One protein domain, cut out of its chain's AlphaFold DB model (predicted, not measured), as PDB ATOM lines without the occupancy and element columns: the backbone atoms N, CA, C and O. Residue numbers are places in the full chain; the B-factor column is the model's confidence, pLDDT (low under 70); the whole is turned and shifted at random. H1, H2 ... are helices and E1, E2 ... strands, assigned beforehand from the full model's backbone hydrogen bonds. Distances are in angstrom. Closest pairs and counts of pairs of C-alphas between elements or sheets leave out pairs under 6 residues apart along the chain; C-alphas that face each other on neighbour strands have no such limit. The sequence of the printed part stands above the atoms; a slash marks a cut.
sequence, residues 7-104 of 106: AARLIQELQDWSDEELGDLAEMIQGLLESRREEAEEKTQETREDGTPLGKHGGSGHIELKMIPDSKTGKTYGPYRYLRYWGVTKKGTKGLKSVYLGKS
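Overview. This is residues 7 to 104 of the 106 residues of an uncharacterized protein of Oscillatoriales cyanobacterium SpSt-418 (UniProt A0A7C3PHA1). One long helix, H2, crosses a strongly twisted three-stranded antiparallel sheet, E1-E2-E3; H1 sticks out, as do residues 47 to 52 and hairpin tip 70 to 75. The 98 printed residues run H1, H2, E1, E2, E3, class mixed; the whole is loose, radius of gyration of the C-alphas 16.9 A, spanning 51 by 41 by 30 A.

Along the chain. Find C-alpha 7 at (-12.293, -1.957, -9.704), where H1, residues 7 to 13, begins its 10.2 A. H2, residues 19 to 42, runs 34.4 A. E1, 61 to 69, spans 24.5 A; E2, 76 to 88, 31.3 A, bending by 66 degrees at residue 79; E3, 94 to 103, 27.4 A, ending at (-14.801, -3.183, 15.222).

Arrangement. The strands form a meander, each the antiparallel neighbour of the one before; look for N 64 and O 82, 2.8 A, and N 97 and O 85, 2.8 A, within hydrogen-bond range. H2 is on the sheet, height 6.8 A, over E1 and E2, only just slantwise, 58 degrees to E2 on the local plane; its closest C-alphas to E1 are Gly 31 and Gly 61, 3.8 A. H1 is apart from H2. Every O i to N i+4 pair is within range in H2; in H1 1 of 3, with 3 of 4 for i+3.

Size, cuts and confidence. The printed part has no cut. The H2 to E1 link is long; residues 40 to 59 are under pLDDT 70.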
ATOM      1  N   ALA A   7     -11.354  -1.023  -9.084       87.62
ATOM      2  CA  ALA A   7     -12.293  -1.957  -9.704       87.62
ATOM      3  C   ALA A   7     -11.635  -2.828 -10.788       87.62
ATOM      4  O   ALA A   7     -11.831  -4.035 -10.804       87.62
ATOM      5  N   ALA A   8     -10.785  -2.242 -11.640       88.81
ATOM      6  CA  ALA A   8     -10.077  -2.982 -12.687       88.81
ATOM      7  C   ALA A   8      -9.029  -3.970 -12.146       88.81
ATOM      8  O   ALA A   8      -8.598  -4.857 -12.873       88.81
ATOM      9  N   ARG A   9      -8.581  -3.804 -10.895       90.00
ATOM     10  CA  ARG A   9      -7.751  -4.804 -10.211       90.00
ATOM     11  C   ARG A   9      -8.611  -5.910  -9.615       90.00
ATOM     12  O   ARG A   9      -8.332  -7.071  -9.864       90.00
ATOM     13  N   LEU A  10      -9.688  -5.539  -8.925       91.19
ATOM     14  CA  LEU A  10     -10.608  -6.499  -8.319       91.19
ATOM     15  C   LEU A  10     -11.228  -7.442  -9.360       91.19
ATOM     16  O   LEU A  10     -11.318  -8.632  -9.110       91.19
ATOM     17  N   ILE A  11     -11.584  -6.946 -10.550       92.88
ATOM     18  CA  ILE A  11     -12.205  -7.789 -11.584       92.88
ATOM     19  C   ILE A  11     -11.309  -8.948 -12.039       92.88
ATOM     20  O   ILE A  11     -11.834  -9.945 -12.508       92.88
ATOM     21  N   GLN A  12      -9.981  -8.837 -11.889       91.00
ATOM     22  CA  GLN A  12      -9.044  -9.922 -12.204       91.00
ATOM     23  C   GLN A  12      -9.131 -11.054 -11.177       91.00
ATOM     24  O   GLN A  12      -9.003 -12.213 -11.538       91.00
ATOM     25  N   GLU A  13      -9.399 -10.725  -9.913       91.62
ATOM     26  CA  GLU A  13      -9.583 -11.706  -8.837       91.62
ATOM     27  C   GLU A  13     -10.939 -12.423  -8.935       91.62
ATOM     28  O   GLU A  13     -11.090 -13.524  -8.417       91.62
ATOM     29  N   LEU A  14     -11.914 -11.808  -9.613       94.56
ATOM     30  CA  LEU A  14     -13.276 -12.323  -9.770       94.56
ATOM     31  C   LEU A  14     -13.470 -13.205 -11.016       94.56
ATOM     32  O   LEU A  14     -14.555 -13.743 -11.198       94.56
ATOM     33  N   GLN A  15     -12.469 -13.335 -11.896       93.50
ATOM     34  CA  GLN A  15     -12.641 -14.023 -13.191       93.50
ATOM     35  C   GLN A  15     -12.903 -15.523 -13.053       93.50
ATOM     36  O   GLN A  15     -13.608 -16.089 -13.882       93.50
ATOM     37  N   ASP A  16     -12.344 -16.137 -12.011       93.88
ATOM     38  CA  ASP A  16     -12.434 -17.580 -11.770       93.88
ATOM     39  C   ASP A  16     -13.572 -17.949 -10.802       93.88
ATOM     40  O   ASP A  16     -13.690 -19.099 -10.382       93.88
ATOM     41  N   TRP A  17     -14.390 -16.970 -10.406       95.62
ATOM     42  CA  TRP A  17     -15.522 -17.187  -9.511       95.62
ATOM     43  C   TRP A  17     -16.699 -17.772 -10.285       95.62
ATOM     44  O   TRP A  17     -16.937 -17.437 -11.446       95.62
ATOM     45  N   SER A  18     -17.471 -18.621  -9.620       93.69
ATOM     46  CA  SER A  18     -18.726 -19.133 -10.167       93.69
ATOM     47  C   SER A  18     -19.802 -18.044 -10.249       93.69
ATOM     48  O   SER A  18     -19.784 -17.066  -9.497       93.69
ATOM     49  N   ASP A  19     -20.803 -18.247 -11.112       91.94
ATOM     50  CA  ASP A  19     -21.961 -17.347 -11.228       91.94
ATOM     51  C   ASP A  19     -22.687 -17.154  -9.885       91.94
ATOM     52  O   ASP A  19     -23.177 -16.064  -9.588       91.94
ATOM     53  N   GLU A  20     -22.726 -18.193  -9.044       90.31
ATOM     54  CA  GLU A  20     -23.318 -18.122  -7.705       90.31
ATOM     55  C   GLU A  20     -22.526 -17.193  -6.776       90.31
ATOM     56  O   GLU A  20     -23.114 -16.373  -6.066       90.31
ATOM     57  N   GLU A  21     -21.195 -17.284  -6.789       91.19
ATOM     58  CA  GLU A  21     -20.319 -16.431  -5.980       91.19
ATOM     59  C   GLU A  21     -20.360 -14.974  -6.454       91.19
ATOM     60  O   GLU A  21     -20.404 -14.052  -5.634       91.19
ATOM     61  N   LEU A  22     -20.405 -14.751  -7.772       94.19
ATOM     62  CA  LEU A  22     -20.570 -13.421  -8.361       94.19
ATOM     63  C   LEU A  22     -21.945 -12.822  -8.040       94.19
ATOM     64  O   LEU A  22     -22.036 -11.636  -7.712       94.19
ATOM     65  N   GLY A  23     -23.002 -13.634  -8.085       92.31
ATOM     66  CA  GLY A  23     -24.352 -13.230  -7.696       92.31
ATOM     67  C   GLY A  23     -24.437 -12.833  -6.223       92.31
ATOM     68  O   GLY A  23     -24.992 -11.786  -5.889       92.31
ATOM     69  N   ASP A  24     -23.822 -13.610  -5.331       91.81
ATOM     70  CA  ASP A  24     -23.774 -13.283  -3.903       91.81
ATOM     71  C   ASP A  24     -22.972 -12.006  -3.618       91.81
ATOM     72  O   ASP A  24     -23.378 -11.177  -2.799       91.81
ATOM     73  N   LEU A  25     -21.857 -11.808  -4.327       94.25
ATOM     74  CA  LEU A  25     -21.083 -10.572  -4.247       94.25
ATOM     75  C   LEU A  25     -21.903  -9.362  -4.715       94.25
ATOM     76  O   LEU A  25     -21.820  -8.298  -4.099       94.25
ATOM     77  N   ALA A  26     -22.709  -9.509  -5.769       93.81
ATOM     78  CA  ALA A  26     -23.584  -8.444  -6.251       93.81
ATOM     79  C   ALA A  26     -24.627  -8.039  -5.194       93.81
ATOM     80  O   ALA A  26     -24.771  -6.849  -4.911       93.81
ATOM     81  N   GLU A  27     -25.281  -9.008  -4.548       94.19
ATOM     82  CA  GLU A  27     -26.221  -8.755  -3.443       94.19
ATOM     83  C   GLU A  27     -25.527  -8.086  -2.245       94.19
ATOM     84  O   GLU A  27     -26.052  -7.146  -1.645       94.19
ATOM     85  N   MET A  28     -24.297  -8.502  -1.925       94.38
ATOM     86  CA  MET A  28     -23.496  -7.876  -0.871       94.38
ATOM     87  C   MET A  28     -23.156  -6.414  -1.198       94.38
ATOM     88  O   MET A  28     -23.252  -5.543  -0.330       94.38
ATOM     89  N   ILE A  29     -22.766  -6.120  -2.442       94.56
ATOM     90  CA  ILE A  29     -22.496  -4.750  -2.901       94.56
ATOM     91  C   ILE A  29     -23.771  -3.910  -2.829       94.56
ATOM     92  O   ILE A  29     -23.719  -2.780  -2.341       94.56
ATOM     93  N   GLN A  30     -24.904  -4.455  -3.269       93.25
ATOM     94  CA  GLN A  30     -26.189  -3.766  -3.235       93.25
ATOM     95  C   GLN A  30     -26.608  -3.434  -1.796       93.25
ATOM     96  O   GLN A  30     -26.886  -2.269  -1.502       93.25
ATOM     97  N   GLY A  31     -26.527  -4.403  -0.881       91.50
ATOM     98  CA  GLY A  31     -26.795  -4.179   0.539       91.50
ATOM     99  C   GLY A  31     -25.852  -3.146   1.163       91.50
ATOM    100  O   GLY A  31     -26.274  -2.314   1.963       91.50
ATOM    101  N   LEU A  32     -24.574  -3.129   0.766       92.75
ATOM    102  CA  LEU A  32     -23.626  -2.116   1.232       92.75
ATOM    103  C   LEU A  32     -23.991  -0.713   0.730       92.75
ATOM    104  O   LEU A  32     -23.896   0.250   1.491       92.75
ATOM    105  N   LEU A  33     -24.381  -0.577  -0.538       91.50
ATOM    106  CA  LEU A  33     -24.799   0.705  -1.105       91.50
ATOM    107  C   LEU A  33     -26.054   1.240  -0.415       91.50
ATOM    108  O   LEU A  33     -26.112   2.433  -0.126       91.50
ATOM    109  N   GLU A  34     -27.021   0.373  -0.129       88.62
ATOM    110  CA  GLU A  34     -28.251   0.746   0.566       88.62
ATOM    111  C   GLU A  34     -27.983   1.162   2.010       88.62
ATOM    112  O   GLU A  34     -28.368   2.263   2.393       88.62
ATOM    113  N   SER A  35     -27.186   0.390   2.752       86.31
ATOM    114  CA  SER A  35     -26.818   0.741   4.130       86.31
ATOM    115  C   SER A  35     -26.150   2.122   4.248       86.31
ATOM    116  O   SER A  35     -26.349   2.839   5.222       86.31
ATOM    117  N   ARG A  36     -25.390   2.546   3.227       86.56
ATOM    118  CA  ARG A  36     -24.774   3.884   3.183       86.56
ATOM    119  C   ARG A  36     -25.775   4.992   2.880       86.56
ATOM    120  O   ARG A  36     -25.561   6.125   3.305       86.56
ATOM    121  N   ARG A  37     -26.819   4.694   2.101       82.94
ATOM    122  CA  ARG A  37     -27.924   5.632   1.862       82.94
ATOM    123  C   ARG A  37     -28.743   5.794   3.133       82.94
ATOM    124  O   ARG A  37     -29.017   6.928   3.498       82.94
ATOM    125  N   GLU A  38     -29.031   4.702   3.839       73.81
ATOM    126  CA  GLU A  38     -29.691   4.738   5.149       73.81
ATOM    127  C   GLU A  38     -28.886   5.559   6.165       73.81
ATOM    128  O   GLU A  38     -29.438   6.494   6.729       73.81
ATOM    129  N   GLU A  39     -27.576   5.326   6.322       71.06
ATOM    130  CA  GLU A  39     -26.725   6.142   7.217       71.06
ATOM    131  C   GLU A  39     -26.742   7.647   6.844       71.06
ATOM    132  O   GLU A  39     -26.601   8.516   7.710       71.06
ATOM    133  N   ALA A  40     -26.900   7.984   5.558       67.62
ATOM    134  CA  ALA A  40     -27.028   9.367   5.096       67.62
ATOM    135  C   ALA A  40     -28.437   9.946   5.337       67.62
ATOM    136  O   ALA A  40     -28.568  11.119   5.687       67.62
ATOM    137  N   GLU A  41     -29.484   9.136   5.178       63.69
ATOM    138  CA  GLU A  41     -30.876   9.512   5.428       63.69
ATOM    139  C   GLU A  41     -31.202   9.606   6.923       63.69
ATOM    140  O   GLU A  41     -31.930  10.513   7.304       63.69
ATOM    141  N   GLU A  42     -30.650   8.747   7.783       56.84
ATOM    142  CA  GLU A  42     -30.821   8.801   9.245       56.84
ATOM    143  C   GLU A  42     -30.278  10.105   9.841       56.84
ATOM    144  O   GLU A  42     -30.853  10.636  10.786       56.84
ATOM    145  N   LYS A  43     -29.240  10.705   9.238       54.22
ATOM    146  CA  LYS A  43     -28.808  12.076   9.583       54.22
ATOM    147  C   LYS A  43     -29.863  13.146   9.281       54.22
ATOM    148  O   LYS A  43     -29.703  14.285   9.709       54.22
ATOM    149  N   THR A  44     -30.904  12.789   8.536       52.06
ATOM    150  CA  THR A  44     -31.925  13.686   7.988       52.06
ATOM    151  C   THR A  44     -33.345  13.304   8.445       52.06
ATOM    152  O   THR A  44     -34.290  14.003   8.099       52.06
ATOM    153  N   GLN A  45     -33.537  12.213   9.202       53.72
ATOM    154  CA  GLN A  45     -34.878  11.725   9.546       53.72
ATOM    155  C   GLN A  45     -35.481  12.427  10.767       53.72
ATOM    156  O   GLN A  45     -34.905  12.466  11.852       53.72
ATOM    157  N   GLU A  46     -36.696  12.933  10.559       52.00
ATOM    158  CA  GLU A  46     -37.593  13.461  11.579       52.00
ATOM    159  C   GLU A  46     -38.091  12.332  12.495       52.00
ATOM    160  O   GLU A  46     -38.614  11.307  12.049       52.00
ATOM    161  N   THR A  47     -37.935  12.528  13.802       48.69
ATOM    162  CA  THR A  47     -38.606  11.741  14.841       48.69
ATOM    163  C   THR A  47     -40.122  11.877  14.711       48.69
ATOM    164  O   THR A  47     -40.626  12.989  14.557       48.69
ATOM    165  N   ARG A  48     -40.864  10.768  14.850       51.47
ATOM    166  CA  ARG A  48     -42.306  10.844  15.139       51.47
ATOM    167  C   ARG A  48     -42.534  11.643  16.426       51.47
ATOM    168  O   ARG A  48     -41.668  11.674  17.298       51.47
ATOM    169  N   GLU A  49     -43.726  12.222  16.573       51.50
ATOM    170  CA  GLU A  49     -44.144  12.961  17.780       51.50
ATOM    171  C   GLU A  49     -44.051  12.126  19.076       51.50
ATOM    172  O   GLU A  49     -43.951  12.684  20.165       51.50
ATOM    173  N   ASP A  50     -44.024  10.793  18.964       54.81
ATOM    174  CA  ASP A  50     -43.876   9.843  20.074       54.81
ATOM    175  C   ASP A  50     -42.415   9.441  20.382       54.81
ATOM    176  O   ASP A  50     -42.169   8.615  21.262       54.81
ATOM    177  N   GLY A  51     -41.433  10.008  19.671       50.09
ATOM    178  CA  GLY A  51     -40.009   9.719  19.854       50.09
ATOM    179  C   GLY A  51     -39.561   8.347  19.337       50.09
ATOM    180  O   GLY A  51     -38.406   7.971  19.550       50.09
ATOM    181  N   THR A  52     -40.429   7.593  18.654       44.00
ATOM    182  CA  THR A  52     -40.050   6.309  18.052       44.00
ATOM    183  C   THR A  52     -39.447   6.503  16.655       44.00
ATOM    184  O   THR A  52     -39.965   7.292  15.856       44.00
ATOM    185  N   PRO A  53     -38.361   5.783  16.308       48.78
ATOM    186  CA  PRO A  53     -37.868   5.765  14.939       48.78
ATOM    187  C   PRO A  53     -38.946   5.175  14.026       48.78
ATOM    188  O   PRO A  53     -39.475   4.091  14.293       48.78
ATOM    189  N   LEU A  54     -39.256   5.859  12.923       47.34
ATOM    190  CA  LEU A  54     -39.983   5.270  11.800       47.34
ATOM    191  C   LEU A  54     -39.098   4.173  11.198       47.34
ATOM    192  O   LEU A  54     -38.330   4.426  10.278       47.34
ATOM    193  N   GLY A  55     -39.166   2.956  11.744       44.25
ATOM    194  CA  GLY A  55     -38.445   1.810  11.204       44.25
ATOM    195  C   GLY A  55     -38.825   1.612   9.739       44.25
ATOM    196  O   GLY A  55     -39.937   1.169   9.443       44.25
ATOM    197  N   LYS A  56     -37.933   1.982   8.814       51.78
ATOM    198  CA  LYS A  56     -38.153   1.749   7.389       51.78
ATOM    199  C   LYS A  56     -37.986   0.258   7.102       51.78
ATOM    200  O   LYS A  56     -37.036  -0.397   7.519       51.78
ATOM    201  N   HIS A  57     -38.987  -0.281   6.418       45.56
ATOM    202  CA  HIS A  57     -39.090  -1.679   6.040       45.56
ATOM    203  C   HIS A  57     -38.038  -2.086   4.996       45.56
ATOM    204  O   HIS A  57     -37.958  -1.482   3.934       45.56
ATOM    205  N   GLY A  58     -37.368  -3.218   5.236       57.28
ATOM    206  CA  GLY A  58     -37.146  -4.229   4.194       57.28
ATOM    207  C   GLY A  58     -36.084  -3.963   3.122       57.28
ATOM    208  O   GLY A  58     -36.225  -4.512   2.030       57.28
ATOM    209  N   GLY A  59     -35.041  -3.187   3.417       67.00
ATOM    210  CA  GLY A  59     -33.923  -2.977   2.493       67.00
ATOM    211  C   GLY A  59     -33.123  -4.245   2.156       67.00
ATOM    212  O   GLY A  59     -33.168  -5.257   2.868       67.00
ATOM    213  N   SER A  60     -32.371  -4.203   1.054       78.94
ATOM    214  CA  SER A  60     -31.466  -5.281   0.623       78.94
ATOM    215  C   SER A  60     -30.313  -5.511   1.605       78.94
ATOM    216  O   SER A  60     -29.824  -6.638   1.702       78.94
ATOM    217  N   GLY A  61     -29.944  -4.499   2.401       87.06
ATOM    218  CA  GLY A  61     -29.068  -4.657   3.557       87.06
ATOM    219  C   GLY A  61     -28.902  -3.403   4.423       87.06
ATOM    220  O   GLY A  61     -29.152  -2.296   3.969       87.06
ATOM    221  N   HIS A  62     -28.458  -3.604   5.668       89.19
ATOM    222  CA  HIS A  62     -28.211  -2.567   6.682       89.19
ATOM    223  C   HIS A  62     -26.977  -2.907   7.540       89.19
ATOM    224  O   HIS A  62     -26.498  -4.049   7.546       89.19
ATOM    225  N   ILE A  63     -26.452  -1.926   8.286       90.00
ATOM    226  CA  ILE A  63     -25.369  -2.157   9.253       90.00
ATOM    227  C   ILE A  63     -25.952  -2.587  10.603       90.00
ATOM    228  O   ILE A  63     -26.647  -1.833  11.270       90.00
ATOM    229  N   GLU A  64     -25.611  -3.796  11.037       89.06
ATOM    230  CA  GLU A  64     -25.992  -4.349  12.336       89.06
ATOM    231  C   GLU A  64     -24.808  -4.247  13.314       89.06
ATOM    232  O   GLU A  64     -23.700  -4.722  13.027       89.06
ATOM    233  N   LEU A  65     -25.029  -3.640  14.486       89.69
ATOM    234  CA  LEU A  65     -24.041  -3.572  15.566       89.69
ATOM    235  C   LEU A  65     -24.254  -4.716  16.557       89.69
ATOM    236  O   LEU A  65     -25.315  -4.826  17.167       89.69
ATOM    237  N   LYS A  66     -23.229  -5.549  16.762       87.44
ATOM    238  CA  LYS A  66     -23.286  -6.680  17.701       87.44
ATOM    239  C   LYS A  66     -22.303  -6.535  18.844       87.44
ATOM    240  O   LYS A  66     -21.112  -6.301  18.640       87.44
ATOM    241  N   MET A  67     -22.814  -6.757  20.047       91.06
ATOM    242  CA  MET A  67     -22.022  -7.020  21.239       91.06
ATOM    243  C   MET A  67     -21.908  -8.538  21.406       91.06
ATOM    244  O   MET A  67     -22.916  -9.239  21.359       91.06
ATOM    245  N   ILE A  68     -20.694  -9.052  21.572       87.75
ATOM    246  CA  ILE A  68     -20.433 -10.485  21.729       87.75
ATOM    247  C   ILE A  68     -20.034 -10.743  23.186       87.75
ATOM    248  O   ILE A  68     -18.968 -10.276  23.602       87.75
ATOM    249  N   PRO A  69     -20.861 -11.453  23.973       89.94
ATOM    250  CA  PRO A  69     -20.499 -11.845  25.326       89.94
ATOM    251  C   PRO A  69     -19.490 -12.997  25.294       89.94
ATOM    252  O   PRO A  69     -19.631 -13.952  24.531       89.94
ATOM    253  N   ASP A  70     -18.478 -12.917  26.146       91.25
ATOM    254  CA  ASP A  70     -17.527 -13.991  26.394       91.25
ATOM    255  C   ASP A  70     -17.928 -14.743  27.662       91.25
ATOM    256  O   ASP A  70     -17.812 -14.236  28.780       91.25
ATOM    257  N   SER A  71     -18.383 -15.980  27.474       88.19
ATOM    258  CA  SER A  71     -18.841 -16.854  28.553       88.19
ATOM    259  C   SER A  71     -17.737 -17.262  29.530       88.19
ATOM    260  O   SER A  71     -18.052 -17.654  30.650       88.19
ATOM    261  N   LYS A  72     -16.456 -17.166  29.149       89.88
ATOM    262  CA  LYS A  72     -15.326 -17.544  30.013       89.88
ATOM    263  C   LYS A  72     -14.885 -16.410  30.927       89.88
ATOM    264  O   LYS A  72     -14.458 -16.667  32.047       89.88
ATOM    265  N   THR A  73     -14.951 -15.169  30.449       89.88
ATOM    266  CA  THR A  73     -14.461 -13.997  31.197       89.88
ATOM    267  C   THR A  73     -15.575 -13.113  31.751       89.88
ATOM    268  O   THR A  73     -15.292 -12.213  32.539       89.88
ATOM    269  N   GLY A  74     -16.829 -13.330  31.334       91.38
ATOM    270  CA  GLY A  74     -17.976 -12.489  31.687       91.38
ATOM    271  C   GLY A  74     -17.953 -11.103  31.033       91.38
ATOM    272  O   GLY A  74     -18.806 -10.269  31.323       91.38
ATOM    273  N   LYS A  75     -16.974 -10.834  30.162       91.94
ATOM    274  CA  LYS A  75     -16.830  -9.554  29.466       91.94
ATOM    275  C   LYS A  75     -17.633  -9.558  28.175       91.94
ATOM    276  O   LYS A  75     -17.744 -10.576  27.500       91.94
ATOM    277  N   THR A  76     -18.115  -8.388  27.784       89.62
ATOM    278  CA  THR A  76     -18.787  -8.194  26.499       89.62
ATOM    279  C   THR A  76     -17.891  -7.373  25.584       89.62
ATOM    280  O   THR A  76     -17.458  -6.280  25.946       89.62
ATOM    281  N   TYR A  77     -17.607  -7.894  24.393       87.44
ATOM    282  CA  TYR A  77     -16.748  -7.249  23.403       87.44
ATOM    283  C   TYR A  77     -17.573  -6.652  22.264       87.44
ATOM    284  O   TYR A  77     -18.542  -7.255  21.808       87.44
ATOM    285  N   GLY A  78     -17.159  -5.488  21.772       87.00
ATOM    286  CA  GLY A  78     -17.837  -4.777  20.689       87.00
ATOM    287  C   GLY A  78     -17.967  -3.277  20.984       87.00
ATOM    288  O   GLY A  78     -17.300  -2.790  21.899       87.00
ATOM    289  N   PRO A  79     -18.803  -2.547  20.228       90.31
ATOM    290  CA  PRO A  79     -19.672  -3.066  19.171       90.31
ATOM    291  C   PRO A  79     -18.896  -3.447  17.905       90.31
ATOM    292  O   PRO A  79     -17.991  -2.742  17.460       90.31
ATOM    293  N   TYR A  80     -19.253  -4.584  17.319       91.00
ATOM    294  CA  TYR A  80     -18.750  -5.059  16.032       91.00
ATOM    295  C   TYR A  80     -19.749  -4.723  14.931       91.00
ATOM    296  O   TYR A  80     -20.951  -4.901  15.120       91.00
ATOM    297  N   ARG A  81     -19.255  -4.254  13.785       91.62
ATOM    298  CA  ARG A  81     -20.079  -3.913  12.625       91.62
ATOM    299  C   ARG A  81     -20.230  -5.124  11.720       91.62
ATOM    300  O   ARG A  81     -19.237  -5.756  11.354       91.62
ATOM    301  N   TYR A  82     -21.459  -5.396  11.315       92.81
ATOM    302  CA  TYR A  82     -21.780  -6.391  10.304       92.81
ATOM    303  C   TYR A  82     -22.642  -5.757   9.220       92.81
ATOM    304  O   TYR A  82     -23.603  -5.066   9.535       92.81
ATOM    305  N   LEU A  83     -22.343  -6.030   7.953       93.31
ATOM    306  CA  LEU A  83     -23.326  -5.844   6.892       93.31
ATOM    307  C   LEU A  83     -24.293  -7.022   6.958       93.31
ATOM    308  O   LEU A  83     -23.869  -8.166   6.760       93.31
ATOM    309  N   ARG A  84     -25.567  -6.763   7.240       92.81
ATOM    310  CA  ARG A  84     -26.643  -7.746   7.116       92.81
ATOM    311  C   ARG A  84     -27.324  -7.515   5.772       92.81
ATOM    312  O   ARG A  84     -27.777  -6.407   5.528       92.81
ATOM    313  N   TYR A  85     -27.380  -8.523   4.908       92.31
ATOM    314  CA  TYR A  85     -27.972  -8.400   3.570       92.31
ATOM    315  C   TYR A  85     -28.746  -9.659   3.179       92.31
ATOM    316  O   TYR A  85     -28.524 -10.736   3.741       92.31
ATOM    317  N   TRP A  86     -29.671  -9.536   2.231       90.31
ATOM    318  CA  TRP A  86     -30.354 -10.682   1.638       90.31
ATOM    319  C   TRP A  86     -29.524 -11.266   0.500       90.31
ATOM    320  O   TRP A  86     -29.256 -10.574  -0.468       90.31
ATOM    321  N   GLY A  87     -29.168 -12.544   0.584       89.31
ATOM    322  CA  GLY A  87     -28.448 -13.249  -0.477       89.31
ATOM    323  C   GLY A  87     -28.989 -14.656  -0.693       89.31
ATOM    324  O   GLY A  87     -29.931 -15.092  -0.020       89.31
ATOM    325  N   VAL A  88     -28.384 -15.386  -1.625       87.25
ATOM    326  CA  VAL A  88     -28.728 -16.790  -1.869       87.25
ATOM    327  C   VAL A  88     -28.040 -17.662  -0.816       87.25
ATOM    328  O   VAL A  88     -26.845 -17.545  -0.530       87.25
ATOM    329  N   THR A  89     -28.817 -18.520  -0.163       83.06
ATOM    330  CA  THR A  89     -28.302 -19.494   0.804       83.06
ATOM    331  C   THR A  89     -27.789 -20.742   0.090       83.06
ATOM    332  O   THR A  89     -28.143 -21.003  -1.054       83.06
ATOM    333  N   LYS A  90     -27.052 -21.606   0.800       79.94
ATOM    334  CA  LYS A  90     -26.604 -22.916   0.281       79.94
ATOM    335  C   LYS A  90     -27.737 -23.823  -0.232       79.94
ATOM    336  O   LYS A  90     -27.465 -24.829  -0.869       79.94
ATOM    337  N   LYS A  91     -28.995 -23.513   0.104       82.31
ATOM    338  CA  LYS A  91     -30.188 -24.244  -0.345       82.31
ATOM    339  C   LYS A  91     -30.837 -23.617  -1.591       82.31
ATOM    340  O   LYS A  91     -31.943 -24.009  -1.941       82.31
ATOM    341  N   GLY A  92     -30.213 -22.607  -2.203       81.56
ATOM    342  CA  GLY A  92     -30.746 -21.879  -3.361       81.56
ATOM    343  C   GLY A  92     -31.877 -20.896  -3.035       81.56
ATOM    344  O   GLY A  92     -32.390 -20.229  -3.925       81.56
ATOM    345  N   THR A  93     -32.282 -20.774  -1.767       87.00
ATOM    346  CA  THR A  93     -33.336 -19.841  -1.343       87.00
ATOM    347  C   THR A  93     -32.756 -18.515  -0.867       87.00
ATOM    348  O   THR A  93     -31.638 -18.472  -0.347       87.00
ATOM    349  N   LYS A  94     -33.535 -17.433  -0.988       86.06
ATOM    350  CA  LYS A  94     -33.181 -16.118  -0.440       86.06
ATOM    351  C   LYS A  94     -33.174 -16.163   1.092       86.06
ATOM    352  O   LYS A  94     -34.122 -16.649   1.708       86.06
ATOM    353  N   GLY A  95     -32.112 -15.660   1.713       88.06
ATOM    354  CA  GLY A  95     -31.939 -15.652   3.164       88.06
ATOM    355  C   GLY A  95     -30.994 -14.555   3.642       88.06
ATOM    356  O   GLY A  95     -30.190 -14.028   2.877       88.06
ATOM    357  N   LEU A  96     -31.093 -14.199   4.924       89.56
ATOM    358  CA  LEU A  96     -30.252 -13.160   5.515       89.56
ATOM    359  C   LEU A  96     -28.836 -13.678   5.805       89.56
ATOM    360  O   LEU A  96     -28.644 -14.608   6.599       89.56
ATOM    361  N   LYS A  97     -27.841 -13.005   5.234       91.81
ATOM    362  CA  LYS A  97     -26.408 -13.252   5.413       91.81
ATOM    363  C   LYS A  97     -25.756 -12.085   6.152       91.81
ATOM    364  O   LYS A  97     -26.281 -10.976   6.180       91.81
ATOM    365  N   SER A  98     -24.629 -12.357   6.808       91.75
ATOM    366  CA  SER A  98     -23.837 -11.351   7.526       91.75
ATOM    367  C   SER A  98     -22.390 -11.391   7.076       91.75
ATOM    368  O   SER A  98     -21.807 -12.471   7.009       91.75
ATOM    369  N   VAL A  99     -21.796 -10.219   6.869       94.50
ATOM    370  CA  VAL A  99     -20.356 -10.053   6.642       94.50
ATOM    371  C   VAL A  99     -19.796  -9.135   7.714       94.50
ATOM    372  O   VAL A  99     -20.331  -8.057   7.959       94.50
ATOM    373  N   TYR A 100     -18.735  -9.577   8.384       93.62
ATOM    374  CA  TYR A 100     -18.052  -8.785   9.401       93.62
ATOM    375  C   TYR A 100     -17.271  -7.641   8.748       93.62
ATOM    376  O   TYR A 100     -16.453  -7.876   7.863       93.62
ATOM    377  N   LEU A 101     -17.506  -6.410   9.203       92.38
ATOM    378  CA  LEU A 101     -16.874  -5.199   8.669       92.38
ATOM    379  C   LEU A 101     -15.788  -4.622   9.586       92.38
ATOM    380  O   LEU A 101     -15.160  -3.626   9.234       92.38
ATOM    381  N   GLY A 102     -15.570  -5.214  10.762       91.75
ATOM    382  CA  GLY A 102     -14.602  -4.725  11.742       91.75
ATOM    383  C   GLY A 102     -15.229  -4.278  13.063       91.75
ATOM    384  O   GLY A 102     -16.447  -4.293  13.259       91.75
ATOM    385  N   LYS A 103     -14.368  -3.865  13.997       88.44
ATOM    386  CA  LYS A 103     -14.801  -3.183  15.222       88.44
ATOM    387  C   LYS A 103     -15.348  -1.809  14.852       88.44
ATOM    388  O   LYS A 103     -14.750  -1.114  14.035       88.44
ATOM    389  N   SER A 104     -16.459  -1.417  15.464       82.56
ATOM    390  CA  SER A 104     -16.906  -0.031  15.402       82.56
ATOM    391  C   SER A 104     -15.922   0.807  16.215       82.56
ATOM    392  O   SER A 104     -15.887   0.727  17.443       82.56
TER     393      SER A 104